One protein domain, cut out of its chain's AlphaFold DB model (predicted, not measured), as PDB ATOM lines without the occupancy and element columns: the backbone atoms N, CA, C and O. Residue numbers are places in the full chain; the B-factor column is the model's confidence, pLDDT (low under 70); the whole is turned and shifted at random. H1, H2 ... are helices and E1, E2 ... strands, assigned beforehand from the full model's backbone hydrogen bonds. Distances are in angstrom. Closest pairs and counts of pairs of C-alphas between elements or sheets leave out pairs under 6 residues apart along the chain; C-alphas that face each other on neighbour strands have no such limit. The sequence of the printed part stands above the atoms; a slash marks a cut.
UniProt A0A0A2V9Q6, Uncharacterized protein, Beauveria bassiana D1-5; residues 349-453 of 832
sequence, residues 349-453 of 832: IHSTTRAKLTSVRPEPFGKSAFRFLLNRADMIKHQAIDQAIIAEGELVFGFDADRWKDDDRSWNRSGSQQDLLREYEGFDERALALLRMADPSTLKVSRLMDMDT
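This is residues 349 to 453 of the 832 residues of an uncharacterized protein of Beauveria bassiana D1-5 (UniProt A0A0A2V9Q6). A narrow, strongly twisted three-stranded sheet has a small helical hairpin, H3 and H4, near one end and a free-standing stretch with the short helix H1 beyond the other. Past the hairpin comes H2, and from it a long, loosely placed stretch runs through E2 and back to E3, with residues 391 to 397 sticking out. The printed part has 105 residues, with four named helices and four named strands in the order H1 E1 H2 E2 E3 H3 H4 E4; the sheet runs E1 E4 E3, antiparallel throughout. The class is mixed, helices and strands, with under half of the residues in named elements. The whole is loose and elongated, with a radius of gyration of the C-alphas of 16.8 A and spans of 52 by 31 by 27 A.

In the sheet, the inner strand E4, residues 444 to 450, is antiparallel to the edge strand E1, residues 363 to 371, at 149 degrees; N 369 and O 446 are within hydrogen-bond range at 2.8 A, as are N 448 and O 367 at 2.8 A. E1 bends by 86 degrees at residue 366. The other edge strand, E3, residues 412 to 414, is antiparallel to E4 at 162 degrees, with N 445 and O 413 within hydrogen-bond range at 2.9 A. H3, residues 417 to 423, only grazes the sheet with its residues 417 to 420; the closest C-alphas of H3 and E1 are those of Leu 420 and Phe 370, 7.2 A apart. H3 and H4, residues 429 to 436, touch and form a helical hairpin, opposite ways at a steep tilt of 38 degrees, their closest C-alphas being those of Leu 421 and Leu 435, 6.9 A apart. H2, residues 376 to 381, is close to H4 but not clearly touching it, with the closest C-alphas, those of Met 379 and Leu 434, 7.5 A apart. E2, residues 395 to 397, pairs with no named strand and is apart from H2 and E3, for instance. H1, residues 354 to 357, touches no helix and is not on the sheet. Every O i to N i+4 pair is within hydrogen-bond range in H2, H3 and H4; H1 is too short for such a pair.

E1 measures 19.5 A from C-alpha 363 at (-40.066, 28.822, -35.000) to C-alpha 371, and E4 19.1 A from C-alpha 444 to C-alpha 450 at (-38.971, 33.965, -36.531). H4 measures 10.1 A, H3 10.0 A and H2 8.8 A. E3 measures 7.2 A, E2 6.7 A and H1 5.1 A, the last beginning at C-alpha 354, (-32.007, 33.793, -24.776).

The two C-alphas farthest apart, those of Lys 356 and Gln 383, are 52.4 A apart. The printed part has no cut. The links H2 to E2, 13 residues, and E2 to E3, 14 residues, are long. The mean pLDDT of the printed part is 71.7, and 42 residues are under 70: residues 349 to 361, 365 to 366, 386 to 411 and 453.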
ATOM      1  N   ILE A 349     -29.830  31.610 -33.696       58.47
ATOM      2  CA  ILE A 349     -31.013  30.756 -33.527       58.47
ATOM      3  C   ILE A 349     -30.827  29.700 -32.428       58.47
ATOM      4  O   ILE A 349     -31.791  29.377 -31.741       58.47
ATOM      5  N   HIS A 350     -29.595  29.279 -32.132       58.47
ATOM      6  CA  HIS A 350     -29.273  28.352 -31.035       58.47
ATOM      7  C   HIS A 350     -28.840  29.062 -29.749       58.47
ATOM      8  O   HIS A 350     -27.840  28.688 -29.145       58.47
ATOM      9  N   SER A 351     -29.555  30.118 -29.361       57.94
ATOM     10  CA  SER A 351     -29.074  30.972 -28.287       57.94
ATOM     11  C   SER A 351     -29.139  30.328 -26.906       57.94
ATOM     12  O   SER A 351     -30.220  29.996 -26.417       57.94
ATOM     13  N   THR A 352     -27.982  30.241 -26.252       55.72
ATOM     14  CA  THR A 352     -27.849  29.849 -24.844       55.72
ATOM     15  C   THR A 352     -28.282  30.992 -23.925       55.72
ATOM     16  O   THR A 352     -28.894  30.747 -22.886       55.72
ATOM     17  N   THR A 353     -28.016  32.244 -24.321       52.84
ATOM     18  CA  THR A 353     -28.355  33.439 -23.531       52.84
ATOM     19  C   THR A 353     -29.864  33.707 -23.514       52.84
ATOM     20  O   THR A 353     -30.437  33.946 -22.454       52.84
ATOM     21  N   ARG A 354     -30.552  33.580 -24.657       65.38
ATOM     22  CA  ARG A 354     -32.007  33.793 -24.776       65.38
ATOM     23  C   ARG A 354     -32.805  32.834 -23.900       65.38
ATOM     24  O   ARG A 354     -33.774  33.265 -23.288       65.38
ATOM     25  N   ALA A 355     -32.354  31.585 -23.764       62.97
ATOM     26  CA  ALA A 355     -32.987  30.586 -22.900       62.97
ATOM     27  C   ALA A 355     -32.993  30.969 -21.405       62.97
ATOM     28  O   ALA A 355     -33.723  30.366 -20.621       62.97
ATOM     29  N   LYS A 356     -32.179  31.952 -20.995       59.78
ATOM     30  CA  LYS A 356     -32.174  32.506 -19.632       59.78
ATOM     31  C   LYS A 356     -33.121  33.699 -19.462       59.78
ATOM     32  O   LYS A 356     -33.490  34.000 -18.333       59.78
ATOM     33  N   LEU A 357     -33.525  34.344 -20.560       56.84
ATOM     34  CA  LEU A 357     -34.375  35.543 -20.572       56.84
ATOM     35  C   LEU A 357     -35.843  35.197 -20.834       56.84
ATOM     36  O   LEU A 357     -36.732  35.649 -20.119       56.84
ATOM     37  N   THR A 358     -36.093  34.352 -21.833       61.34
ATOM     38  CA  THR A 358     -37.436  33.974 -22.277       61.34
ATOM     39  C   THR A 358     -37.504  32.490 -22.625       61.34
ATOM     40  O   THR A 358     -36.518  31.877 -23.043       61.34
ATOM     41  N   SER A 359     -38.684  31.897 -22.447       68.38
ATOM     42  CA  SER A 359     -38.999  30.551 -22.934       68.38
ATOM     43  C   SER A 359     -39.370  30.533 -24.422       68.38
ATOM     44  O   SER A 359     -39.419  29.449 -25.006       68.38
ATOM     45  N   VAL A 360     -39.589  31.703 -25.042       68.38
ATOM     46  CA  VAL A 360     -39.937  31.838 -26.464       68.38
ATOM     47  C   VAL A 360     -38.773  31.362 -27.336       68.38
ATOM     48  O   VAL A 360     -37.625  31.805 -27.197       68.38
ATOM     49  N   ARG A 361     -39.068  30.438 -28.253       68.44
ATOM     50  CA  ARG A 361     -38.096  29.866 -29.190       68.44
ATOM     51  C   ARG A 361     -38.387  30.352 -30.609       68.44
ATOM     52  O   ARG A 361     -39.553  30.491 -30.951       68.44
ATOM     53  N   PRO A 362     -37.352  30.568 -31.442       73.50
ATOM     54  CA  PRO A 362     -37.553  30.758 -32.869       73.50
ATOM     55  C   PRO A 362     -38.255  29.547 -33.477       73.50
ATOM     56  O   PRO A 362     -37.820  28.411 -33.267       73.50
ATOM     57  N   GLU A 363     -39.296  29.805 -34.253       73.19
ATOM     58  CA  GLU A 363     -40.066  28.822 -35.000       73.19
ATOM     59  C   GLU A 363     -39.869  29.009 -36.511       73.19
ATOM     60  O   GLU A 363     -39.553  30.112 -36.970       73.19
ATOM     61  N   PRO A 364     -40.020  27.943 -37.314       70.31
ATOM     62  CA  PRO A 364     -39.897  28.042 -38.763       70.31
ATOM     63  C   PRO A 364     -40.932  28.991 -39.386       70.31
ATOM     64  O   PRO A 364     -42.134  28.771 -39.267       70.31
ATOM     65  N   PHE A 365     -40.473  29.985 -40.150       69.00
ATOM     66  CA  PHE A 365     -41.320  30.988 -40.816       69.00
ATOM     67  C   PHE A 365     -41.719  30.583 -42.253       69.00
ATOM     68  O   PHE A 365     -41.837  31.409 -43.153       69.00
ATOM     69  N   GLY A 366     -41.870  29.284 -42.530       64.50
ATOM     70  CA  GLY A 366     -42.353  28.792 -43.833       64.50
ATOM     71  C   GLY A 366     -41.403  28.955 -45.035       64.50
ATOM     72  O   GLY A 366     -41.619  28.298 -46.046       64.50
ATOM     73  N   LYS A 367     -40.340  29.759 -44.929       70.69
ATOM     74  CA  LYS A 367     -39.401  30.093 -46.017       70.69
ATOM     75  C   LYS A 367     -38.008  29.512 -45.786       70.69
ATOM     76  O   LYS A 367     -37.598  29.336 -44.638       70.69
ATOM     77  N   SER A 368     -37.255  29.288 -46.861       74.50
ATOM     78  CA  SER A 368     -35.895  28.732 -46.828       74.50
ATOM     79  C   SER A 368     -34.946  29.508 -47.739       74.50
ATOM     80  O   SER A 368     -35.373  30.143 -48.698       74.50
ATOM     81  N   ALA A 369     -33.648  29.462 -47.441       75.00
ATOM     82  CA  ALA A 369     -32.613  30.118 -48.230       75.00
ATOM     83  C   ALA A 369     -31.472  29.153 -48.555       75.00
ATOM     84  O   ALA A 369     -30.925  28.492 -47.666       75.00
ATOM     85  N   PHE A 370     -31.066  29.129 -49.825       77.75
ATOM     86  CA  PHE A 370     -29.803  28.520 -50.213       77.75
ATOM     87  C   PHE A 370     -28.632  29.368 -49.742       77.75
ATOM     88  O   PHE A 370     -28.652  30.599 -49.787       77.75
ATOM     89  N   ARG A 371     -27.580  28.682 -49.316       79.00
ATOM     90  CA  ARG A 371     -26.340  29.292 -48.879       79.00
ATOM     91  C   ARG A 371     -25.160  28.497 -49.403       79.00
ATOM     92  O   ARG A 371     -25.023  27.312 -49.114       79.00
ATOM     93  N   PHE A 372     -24.278  29.198 -50.090       77.25
ATOM     94  CA  PHE A 372     -23.026  28.680 -50.620       77.25
ATOM     95  C   PHE A 372     -22.036  29.838 -50.758       77.25
ATOM     96  O   PHE A 372     -22.401  31.006 -50.588       77.25
ATOM     97  N   LEU A 373     -20.773  29.511 -51.001       76.62
ATOM     98  CA  LEU A 373     -19.727  30.481 -51.303       76.62
ATOM     99  C   LEU A 373     -19.273  30.261 -52.743       76.62
ATOM    100  O   LEU A 373     -19.223  29.124 -53.204       76.62
ATOM    101  N   LEU A 374     -18.943  31.348 -53.432       75.44
ATOM    102  CA  LEU A 374     -18.344  31.309 -54.762       75.44
ATOM    103  C   LEU A 374     -16.918  31.854 -54.684       75.44
ATOM    104  O   LEU A 374     -16.651  32.811 -53.953       75.44
ATOM    105  N   ASN A 375     -16.003  31.251 -55.440       76.81
ATOM    106  CA  ASN A 375     -14.647  31.762 -55.572       76.81
ATOM    107  C   ASN A 375     -14.645  32.970 -56.524       76.81
ATOM    108  O   ASN A 375     -15.004  32.857 -57.698       76.81
ATOM    109  N   ARG A 376     -14.213  34.132 -56.024       73.50
ATOM    110  CA  ARG A 376     -14.180  35.379 -56.804       73.50
ATOM    111  C   ARG A 376     -13.295  35.273 -58.051       73.50
ATOM    112  O   ARG A 376     -13.669  35.800 -59.094       73.50
ATOM    113  N   ALA A 377     -12.143  34.607 -57.960       77.06
ATOM    114  CA  ALA A 377     -11.224  34.469 -59.089       77.06
ATOM    115  C   ALA A 377     -11.857  33.672 -60.236       77.06
ATOM    116  O   ALA A 377     -11.623  33.988 -61.402       77.06
ATOM    117  N   ASP A 378     -12.691  32.687 -59.907       79.81
ATOM    118  CA  ASP A 378     -13.412  31.889 -60.896       79.81
ATOM    119  C   ASP A 378     -14.570  32.684 -61.505       79.81
ATOM    120  O   ASP A 378     -14.789  32.622 -62.714       79.81
ATOM    121  N   MET A 379     -15.257  33.508 -60.703       75.94
ATOM    122  CA  MET A 379     -16.322  34.389 -61.198       75.94
ATOM    123  C   MET A 379     -15.794  35.432 -62.192       75.94
ATOM    124  O   MET A 379     -16.425  35.669 -63.216       75.94
ATOM    125  N   ILE A 380     -14.624  36.027 -61.926       75.44
ATOM    126  CA  ILE A 380     -13.998  37.030 -62.810       75.44
ATOM    127  C   ILE A 380     -13.593  36.427 -64.163       75.44
ATOM    128  O   ILE A 380     -13.633  37.113 -65.183       75.44
ATOM    129  N   LYS A 381     -13.194  35.150 -64.183       77.50
ATOM    130  CA  LYS A 381     -12.777  34.439 -65.403       77.50
ATOM    131  C   LYS A 381     -13.956  33.930 -66.237       77.50
ATOM    132  O   LYS A 381     -13.755  33.508 -67.376       77.50
ATOM    133  N   HIS A 382     -15.167  33.925 -65.687       78.06
ATOM    134  CA  HIS A 382     -16.325  33.327 -66.333       78.06
ATOM    135  C   HIS A 382     -16.939  34.283 -67.368       78.06
ATOM    136  O   HIS A 382     -17.508  35.314 -67.025       78.06
ATOM    137  N   GLN A 383     -16.893  33.903 -68.648       75.56
ATOM    138  CA  GLN A 383     -17.257  34.765 -69.788       75.56
ATOM    139  C   GLN A 383     -18.705  35.293 -69.769       75.56
ATOM    140  O   GLN A 383     -18.993  36.321 -70.371       75.56
ATOM    141  N   ALA A 384     -19.619  34.599 -69.085       70.69
ATOM    142  CA  ALA A 384     -21.024  34.999 -68.969       70.69
ATOM    143  C   ALA A 384     -21.324  35.972 -67.807       70.69
ATOM    144  O   ALA A 384     -22.473  36.383 -67.660       70.69
ATOM    145  N   ILE A 385     -20.348  36.309 -66.954       71.50
ATOM    146  CA  ILE A 385     -20.574  37.162 -65.776       71.50
ATOM    147  C   ILE A 385     -20.060  38.577 -66.054       71.50
ATOM    148  O   ILE A 385     -18.900  38.779 -66.394       71.50
ATOM    149  N   ASP A 386     -20.935  39.567 -65.883       69.56
ATOM    150  CA  ASP A 386     -20.581  40.981 -66.007       69.56
ATOM    151  C   ASP A 386     -19.727  41.426 -64.807       69.56
ATOM    152  O   ASP A 386     -20.151  41.317 -63.651       69.56
ATOM    153  N   GLN A 387     -18.530  41.953 -65.075       67.25
ATOM    154  CA  GLN A 387     -17.607  42.434 -64.043       67.25
ATOM    155  C   GLN A 387     -18.192  43.591 -63.221       67.25
ATOM    156  O   GLN A 387     -17.835  43.741 -62.052       67.25
ATOM    157  N   ALA A 388     -19.152  44.345 -63.768       62.41
ATOM    158  CA  ALA A 388     -19.858  45.401 -63.042       62.41
ATOM    159  C   ALA A 388     -20.729  44.879 -61.880       62.41
ATOM    160  O   ALA A 388     -21.176  45.680 -61.059       62.41
ATOM    161  N   ILE A 389     -20.984  43.562 -61.804       61.69
ATOM    162  CA  ILE A 389     -21.690  42.890 -60.694       61.69
ATOM    163  C   ILE A 389     -20.706  42.474 -59.576       61.69
ATOM    164  O   ILE A 389     -21.130  42.198 -58.457       61.69
ATOM    165  N   ILE A 390     -19.394  42.457 -59.850       65.25
ATOM    166  CA  ILE A 390     -18.328  41.985 -58.943       65.25
ATOM    167  C   ILE A 390     -17.386  43.142 -58.546       65.25
ATOM    168  O   ILE A 390     -16.163  42.971 -58.443       65.25
ATOM    169  N   ALA A 391     -17.947  44.335 -58.342       62.81
ATOM    170  CA  ALA A 391     -17.188  45.478 -57.853       62.81
ATOM    171  C   ALA A 391     -16.600  45.174 -56.466       62.81
ATOM    172  O   ALA A 391     -17.236  44.564 -55.602       62.81
ATOM    173  N   GLU A 392     -15.335  45.538 -56.279       58.44
ATOM    174  CA  GLU A 392     -14.644  45.314 -55.018       58.44
ATOM    175  C   GLU A 392     -15.199  46.230 -53.930       58.44
ATOM    176  O   GLU A 392     -15.498  47.393 -54.181       58.44
ATOM    177  N   GLY A 393     -15.368  45.686 -52.723       55.09
ATOM    178  CA  GLY A 393     -15.922  46.453 -51.615       55.09
ATOM    179  C   GLY A 393     -17.384  46.853 -51.815       55.09
ATOM    180  O   GLY A 393     -17.821  47.787 -51.163       55.09
ATOM    181  N   GLU A 394     -18.153  46.178 -52.674       57.19
ATOM    182  CA  GLU A 394     -19.600  46.384 -52.779       57.19
ATOM    183  C   GLU A 394     -20.385  45.168 -52.266       57.19
ATOM    184  O   GLU A 394     -20.029  44.009 -52.490       57.19
ATOM    185  N   LEU A 395     -21.503  45.442 -51.595       59.19
ATOM    186  CA  LEU A 395     -22.545  44.471 -51.297       59.19
ATOM    187  C   LEU A 395     -23.725  44.712 -52.243       59.19
ATOM    188  O   LEU A 395     -24.352  45.773 -52.208       59.19
ATOM    189  N   VAL A 396     -24.020  43.714 -53.079       62.78
ATOM    190  CA  VAL A 396     -25.057  43.781 -54.116       62.78
ATOM    191  C   VAL A 396     -26.240  42.899 -53.729       62.78
ATOM    192  O   VAL A 396     -26.080  41.701 -53.494       62.78
ATOM    193  N   PHE A 397     -27.441  43.482 -53.706       63.75
ATOM    194  CA  PHE A 397     -28.687  42.749 -53.462       63.75
ATOM    195  C   PHE A 397     -29.523  42.625 -54.738       63.75
ATOM    196  O   PHE A 397     -29.765  43.610 -55.435       63.75
ATOM    197  N   GLY A 398     -29.992  41.406 -55.014       64.12
ATOM    198  CA  GLY A 398     -30.995  41.116 -56.036       64.12
ATOM    199  C   GLY A 398     -32.315  40.713 -55.386       64.12
ATOM    200  O   GLY A 398     -32.324  39.905 -54.458       64.12
ATOM    201  N   PHE A 399     -33.425  41.261 -55.876       64.56
ATOM    202  CA  PHE A 399     -34.760  40.994 -55.343       64.56
ATOM    203  C   PHE A 399     -35.651  40.367 -56.413       64.56
ATOM    204  O   PHE A 399     -35.679  40.827 -57.555       64.56
ATOM    205  N   ASP A 400     -36.397  39.331 -56.033       63.50
ATOM    206  CA  ASP A 400     -37.410  38.693 -56.874       63.50
ATOM    207  C   ASP A 400     -38.530  38.121 -55.983       63.50
ATOM    208  O   ASP A 400     -38.418  38.106 -54.750       63.50
ATOM    209  N   ALA A 401     -39.630  37.696 -56.602       63.31
ATOM    210  CA  ALA A 401     -40.708  36.997 -55.921       63.31
ATOM    211  C   ALA A 401     -40.223  35.637 -55.403       63.31
ATOM    212  O   ALA A 401     -39.507  34.906 -56.098       63.31
ATOM    213  N   ASP A 402     -40.642  35.317 -54.182       63.81
ATOM    214  CA  ASP A 402     -40.363  34.036 -53.548       63.81
ATOM    215  C   ASP A 402     -41.104  32.911 -54.285       63.81
ATOM    216  O   ASP A 402     -42.256  33.077 -54.694       63.81
ATOM    217  N   ARG A 403     -40.420  31.786 -54.496       64.38
ATOM    218  CA  ARG A 403     -40.893  30.657 -55.318       64.38
ATOM    219  C   ARG A 403     -40.877  29.323 -54.581       64.38
ATOM    220  O   ARG A 403     -41.562  28.398 -55.009       64.38
ATOM    221  N   TRP A 404     -40.173  29.258 -53.455       66.44
ATOM    222  CA  TRP A 404     -39.913  28.020 -52.741       66.44
ATOM    223  C   TRP A 404     -41.057  27.699 -51.772       66.44
ATOM    224  O   TRP A 404     -41.399  28.504 -50.902       66.44
ATOM    225  N   LYS A 405     -41.627  26.493 -51.872       59.53
ATOM    226  CA  LYS A 405     -42.587  25.947 -50.899       59.53
ATOM    227  C   LYS A 405     -42.057  24.626 -50.363       59.53
ATOM    228  O   LYS A 405     -41.926  23.669 -51.118       59.53
ATOM    229  N   ASP A 406     -41.758  24.576 -49.070       61.91
ATOM    230  CA  ASP A 406     -41.258  23.365 -48.416       61.91
ATOM    231  C   ASP A 406     -41.780  23.255 -46.987       61.91
ATOM    232  O   ASP A 406     -41.738  24.210 -46.200       61.91
ATOM    233  N   ASP A 407     -42.256  22.057 -46.669       60.31
ATOM    234  CA  ASP A 407     -42.873  21.711 -45.396       60.31
ATOM    235  C   ASP A 407     -41.847  21.184 -44.368       60.31
ATOM    236  O   ASP A 407     -42.166  21.079 -43.178       60.31
ATOM    237  N   ASP A 408     -40.593  20.929 -44.766       63.56
ATOM    238  CA  ASP A 408     -39.546  20.372 -43.895       63.56
ATOM    239  C   ASP A 408     -39.121  21.324 -42.765       63.56
ATOM    240  O   ASP A 408     -38.613  22.425 -42.986       63.56
ATOM    241  N   ARG A 409     -39.293  20.878 -41.516       61.28
ATOM    242  CA  ARG A 409     -39.040  21.622 -40.266       61.28
ATOM    243  C   ARG A 409     -37.571  21.671 -39.826       61.28
ATOM    244  O   ARG A 409     -37.287  22.274 -38.791       61.28
ATOM    245  N   SER A 410     -36.641  21.076 -40.570       64.56
ATOM    246  CA  SER A 410     -35.212  21.103 -40.236       64.56
ATOM    247  C   SER A 410     -34.568  22.487 -40.472       64.56
ATOM    248  O   SER A 410     -34.804  23.148 -41.480       64.56
ATOM    249  N   TRP A 411     -33.746  22.968 -39.522       60.50
ATOM    250  CA  TRP A 411     -33.086  24.290 -39.616       60.50
ATOM    251  C   TRP A 411     -32.011  24.343 -40.707       60.50
ATOM    252  O   TRP A 411     -31.866  25.359 -41.384       60.50
ATOM    253  N   ASN A 412     -31.223  23.277 -40.850       70.38
ATOM    254  CA  ASN A 412     -30.102  23.231 -41.777       70.38
ATOM    255  C   ASN A 412     -29.976  21.833 -42.377       70.38
ATOM    256  O   ASN A 412     -29.805  20.864 -41.636       70.38
ATOM    257  N   ARG A 413     -29.976  21.759 -43.707       77.75
ATOM    258  CA  ARG A 413     -29.742  20.522 -44.454       77.75
ATOM    259  C   ARG A 413     -28.836  20.760 -45.655       77.75
ATOM    260  O   ARG A 413     -28.624  21.902 -46.074       77.75
ATOM    261  N   SER A 414     -28.300  19.679 -46.207       76.75
ATOM    262  CA  SER A 414     -27.576  19.727 -47.476       76.75
ATOM    263  C   SER A 414     -28.539  20.120 -48.596       76.75
ATOM    264  O   SER A 414     -29.645  19.585 -48.679       76.75
ATOM    265  N   GLY A 415     -28.145  21.091 -49.418       79.12
ATOM    266  CA  GLY A 415     -28.877  21.445 -50.632       79.12
ATOM    267  C   GLY A 415     -28.347  20.663 -51.826       79.12
ATOM    268  O   GLY A 415     -27.184  20.262 -51.829       79.12
ATOM    269  N   SER A 416     -29.172  20.477 -52.853       83.81
ATOM    270  CA  SER A 416     -28.701  19.968 -54.139       83.81
ATOM    271  C   SER A 416     -28.609  21.103 -55.157       83.81
ATOM    272  O   SER A 416     -29.418  22.034 -55.163       83.81
ATOM    273  N   GLN A 417     -27.606  21.033 -56.031       84.56
ATOM    274  CA  GLN A 417     -27.451  22.003 -57.112       84.56
ATOM    275  C   GLN A 417     -28.627  21.938 -58.099       84.56
ATOM    276  O   GLN A 417     -29.006  22.950 -58.679       84.56
ATOM    277  N   GLN A 418     -29.237  20.760 -58.262       83.88
ATOM    278  CA  GLN A 418     -30.424  20.585 -59.097       83.88
ATOM    279  C   GLN A 418     -31.631  21.331 -58.524       83.88
ATOM    280  O   GLN A 418     -32.315  22.020 -59.277       83.88
ATOM    281  N   ASP A 419     -31.859  21.255 -57.211       82.12
ATOM    282  CA  ASP A 419     -32.936  22.005 -56.554       82.12
ATOM    283  C   ASP A 419     -32.658  23.511 -56.614       82.12
ATOM    284  O   ASP A 419     -33.558  24.289 -56.912       82.12
ATOM    285  N   LEU A 420     -31.399  23.930 -56.428       84.38
ATOM    286  CA  LEU A 420     -31.003  25.330 -56.598       84.38
ATOM    287  C   LEU A 420     -31.331  25.841 -58.006       84.38
ATOM    288  O   LEU A 420     -31.886  26.922 -58.149       84.38
ATOM    289  N   LEU A 421     -31.002  25.095 -59.059       85.31
ATOM    290  CA  LEU A 421     -31.254  25.552 -60.429       85.31
ATOM    291  C   LEU A 421     -32.737  25.493 -60.808       85.31
ATOM    292  O   LEU A 421     -33.200  26.373 -61.528       85.31
ATOM    293  N   ARG A 422     -33.480  24.504 -60.300       83.56
ATOM    294  CA  ARG A 422     -34.928  24.369 -60.519       83.56
ATOM    295  C   ARG A 422     -35.700  25.559 -59.949       83.56
ATOM    296  O   ARG A 422     -36.602  26.084 -60.582       83.56
ATOM    297  N   GLU A 423     -35.326  26.024 -58.767       80.00
ATOM    298  CA  GLU A 423     -36.059  27.092 -58.068       80.00
ATOM    299  C   GLU A 423     -35.798  28.474 -58.662       80.00
ATOM    300  O   GLU A 423     -36.631  29.381 -58.595       80.00
ATOM    301  N   TYR A 424     -34.639  28.614 -59.296       79.62
ATOM    302  CA  TYR A 424     -34.253  29.804 -60.036       79.62
ATOM    303  C   TYR A 424     -34.501  29.640 -61.541       79.62
ATOM    304  O   TYR A 424     -34.025  30.453 -62.338       79.62
ATOM    305  N   GLU A 425     -35.287  28.642 -61.954       79.69
ATOM    306  CA  GLU A 425     -35.687  28.468 -63.346       79.69
ATOM    307  C   GLU A 425     -36.404  29.734 -63.863       79.69
ATOM    308  O   GLU A 425     -37.212  30.374 -63.175       79.69
ATOM    309  N   GLY A 426     -36.035  30.163 -65.074       75.06
ATOM    310  CA  GLY A 426     -36.527  31.398 -65.692       75.06
ATOM    311  C   GLY A 426     -35.834  32.692 -65.240       75.06
ATOM    312  O   GLY A 426     -36.244  33.775 -65.667       75.06
ATOM    313  N   PHE A 427     -34.799  32.632 -64.391       75.94
ATOM    314  CA  PHE A 427     -33.905  33.778 -64.185       75.94
ATOM    315  C   PHE A 427     -33.008  34.018 -65.409       75.94
ATOM    316  O   PHE A 427     -32.704  33.105 -66.166       75.94
ATOM    317  N   ASP A 428     -32.551  35.267 -65.570       76.69
ATOM    318  CA  ASP A 428     -31.515  35.646 -66.541       76.69
ATOM    319  C   ASP A 428     -30.310  34.687 -66.485       76.69
ATOM    320  O   ASP A 428     -29.807  34.384 -65.399       76.69
ATOM    321  N   GLU A 429     -29.836  34.238 -67.651       78.31
ATOM    322  CA  GLU A 429     -28.758  33.246 -67.769       78.31
ATOM    323  C   GLU A 429     -27.467  33.649 -67.050       78.31
ATOM    324  O   GLU A 429     -26.729  32.783 -66.587       78.31
ATOM    325  N   ARG A 430     -27.204  34.948 -66.870       74.44
ATOM    326  CA  ARG A 430     -26.035  35.421 -66.111       74.44
ATOM    327  C   ARG A 430     -26.147  35.076 -64.624       74.44
ATOM    328  O   ARG A 430     -25.157  34.718 -63.993       74.44
ATOM    329  N   ALA A 431     -27.360  35.141 -64.070       75.12
ATOM    330  CA  ALA A 431     -27.629  34.718 -62.698       75.12
ATOM    331  C   ALA A 431     -27.593  33.189 -62.580       75.12
ATOM    332  O   ALA A 431     -26.989  32.667 -61.650       75.12
ATOM    333  N   LEU A 432     -28.162  32.464 -63.546       81.88
ATOM    334  CA  LEU A 432     -28.092  30.999 -63.567       81.88
ATOM    335  C   LEU A 432     -26.651  30.490 -63.699       81.88
ATOM    336  O   LEU A 432     -26.282  29.537 -63.017       81.88
ATOM    337  N   ALA A 433     -25.813  31.147 -64.505       81.69
ATOM    338  CA  ALA A 433     -24.390  30.842 -64.619       81.69
ATOM    339  C   ALA A 433     -23.671  30.954 -63.265       81.69
ATOM    340  O   ALA A 433     -22.922  30.050 -62.905       81.69
ATOM    341  N   LEU A 434     -23.969  31.991 -62.474       80.31
ATOM    342  CA  LEU A 434     -23.457  32.135 -61.106       80.31
ATOM    343  C   LEU A 434     -23.904  30.990 -60.187       80.31
ATOM    344  O   LEU A 434     -23.096  30.445 -59.440       80.31
ATOM    345  N   LEU A 435     -25.179  30.596 -60.245       85.31
ATOM    346  CA  LEU A 435     -25.702  29.501 -59.419       85.31
ATOM    347  C   LEU A 435     -25.104  28.137 -59.811       85.31
ATOM    348  O   LEU A 435     -24.879  27.292 -58.945       85.31
ATOM    349  N   ARG A 436     -24.781  27.926 -61.095       87.44
ATOM    350  CA  ARG A 436     -24.084  26.719 -61.589       87.44
ATOM    351  C   ARG A 436     -22.647  26.600 -61.064       87.44
ATOM    352  O   ARG A 436     -22.092  25.507 -61.084       87.44
ATOM    353  N   MET A 437     -22.054  27.680 -60.562       84.88
ATOM    354  CA  MET A 437     -20.729  27.644 -59.934       84.88
ATOM    355  C   MET A 437     -20.769  27.218 -58.457       84.88
ATOM    356  O   MET A 437     -19.715  27.084 -57.839       84.88
ATOM    357  N   ALA A 438     -21.957  27.029 -57.869       84.44
ATOM    358  CA  ALA A 438     -22.082  26.603 -56.480       84.44
ATOM    359  C   ALA A 438     -21.481  25.203 -56.278       84.44
ATOM    360  O   ALA A 438     -21.926  24.243 -56.904       84.44
ATOM    361  N   ASP A 439     -20.509  25.083 -55.370       82.44
ATOM    362  CA  ASP A 439     -19.926  23.796 -54.983       82.44
ATOM    363  C   ASP A 439     -20.970  22.949 -54.223       82.44
ATOM    364  O   ASP A 439     -21.372  23.338 -53.114       82.44
ATOM    365  N   PRO A 440     -21.384  21.784 -54.764       80.75
ATOM    366  CA  PRO A 440     -22.375  20.914 -54.132       80.75
ATOM    367  C   PRO A 440     -22.005  20.480 -52.708       80.75
ATOM    368  O   PRO A 440     -22.897  20.244 -51.896       80.75
ATOM    369  N   SER A 441     -20.712  20.407 -52.372       77.81
ATOM    370  CA  SER A 441     -20.240  20.002 -51.040       77.81
ATOM    371  C   SER A 441     -20.452  21.080 -49.964       77.81
ATOM    372  O   SER A 441     -20.543  20.774 -48.771       77.81
ATOM    373  N   THR A 442     -20.577  22.347 -50.374       77.81
ATOM    374  CA  THR A 442     -20.764  23.495 -49.468       77.81
ATOM    375  C   THR A 442     -22.197  24.023 -49.447       77.81
ATOM    376  O   THR A 442     -22.540  24.821 -48.565       77.81
ATOM    377  N   LEU A 443     -23.033  23.566 -50.385       81.81
ATOM    378  CA  LEU A 443     -24.403  24.021 -50.576       81.81
ATOM    379  C   LEU A 443     -25.307  23.579 -49.419       81.81
ATOM    380  O   LEU A 443     -25.514  22.392 -49.158       81.81
ATOM    381  N   LYS A 444     -25.885  24.559 -48.729       81.12
ATOM    382  CA  LYS A 444     -26.800  24.343 -47.604       81.12
ATOM    383  C   LYS A 444     -28.127  25.030 -47.850       81.12
ATOM    384  O   LYS A 444     -28.165  26.116 -48.422       81.12
ATOM    385  N   VAL A 445     -29.197  24.425 -47.357       78.94
ATOM    386  CA  VAL A 445     -30.512  25.060 -47.247       78.94
ATOM    387  C   VAL A 445     -30.734  25.373 -45.775       78.94
ATOM    388  O   VAL A 445     -30.687  24.478 -44.931       78.94
ATOM    389  N   SER A 446     -30.911  26.656 -45.460       74.88
ATOM    390  CA  SER A 446     -31.214  27.138 -44.111       74.88
ATOM    391  C   SER A 446     -32.644  27.659 -44.061       74.88
ATOM    392  O   SER A 446     -33.002  28.543 -44.842       74.88
ATOM    393  N   ARG A 447     -33.454  27.135 -43.141       74.75
ATOM    394  CA  ARG A 447     -34.839  27.583 -42.964       74.75
ATOM    395  C   ARG A 447     -34.866  28.926 -42.245       74.75
ATOM    396  O   ARG A 447     -34.141  29.095 -41.281       74.75
ATOM    397  N   LEU A 448     -35.669  29.892 -42.677       71.75
ATOM    398  CA  LEU A 448     -35.812  31.152 -41.945       71.75
ATOM    399  C   LEU A 448     -36.629  30.914 -40.673       71.75
ATOM    400  O   LEU A 448     -37.663  30.250 -40.705       71.75
ATOM    401  N   MET A 449     -36.145  31.453 -39.556       72.50
ATOM    402  CA  MET A 449     -36.779  31.322 -38.247       72.50
ATOM    403  C   MET A 449     -37.250  32.696 -37.779       72.50
ATOM    404  O   MET A 449     -36.528  33.677 -37.967       72.50
ATOM    405  N   ASP A 450     -38.414  32.755 -37.143       72.00
ATOM    406  CA  ASP A 450     -38.971  33.965 -36.531       72.00
ATOM    407  C   ASP A 450     -39.484  33.651 -35.115       72.00
ATOM    408  O   ASP A 450     -39.643  32.493 -34.744       72.00
ATOM    409  N   MET A 451     -39.691  34.669 -34.294       73.19
ATOM    410  CA  MET A 451     -40.266  34.565 -32.949       73.19
ATOM    411  C   MET A 451     -40.938  35.875 -32.576       73.19
ATOM    412  O   MET A 451     -40.490  36.920 -33.026       73.19
ATOM    413  N   ASP A 452     -41.924  35.875 -31.690       75.62
ATOM    414  CA  ASP A 452     -42.472  37.136 -31.185       75.62
ATOM    415  C   ASP A 452     -41.410  38.000 -30.487       75.62
ATOM    416  O   ASP A 452     -40.387  37.512 -29.993       75.62
ATOM    417  N   THR A 453     -41.627  39.317 -30.502       68.69
ATOM    418  CA  THR A 453     -40.753  40.274 -29.817       68.69
ATOM    419  C   THR A 453     -40.738  39.970 -28.327       68.69
ATOM    420  O   THR A 453     -41.786  39.787 -27.713       68.69
TER     421      THR A 453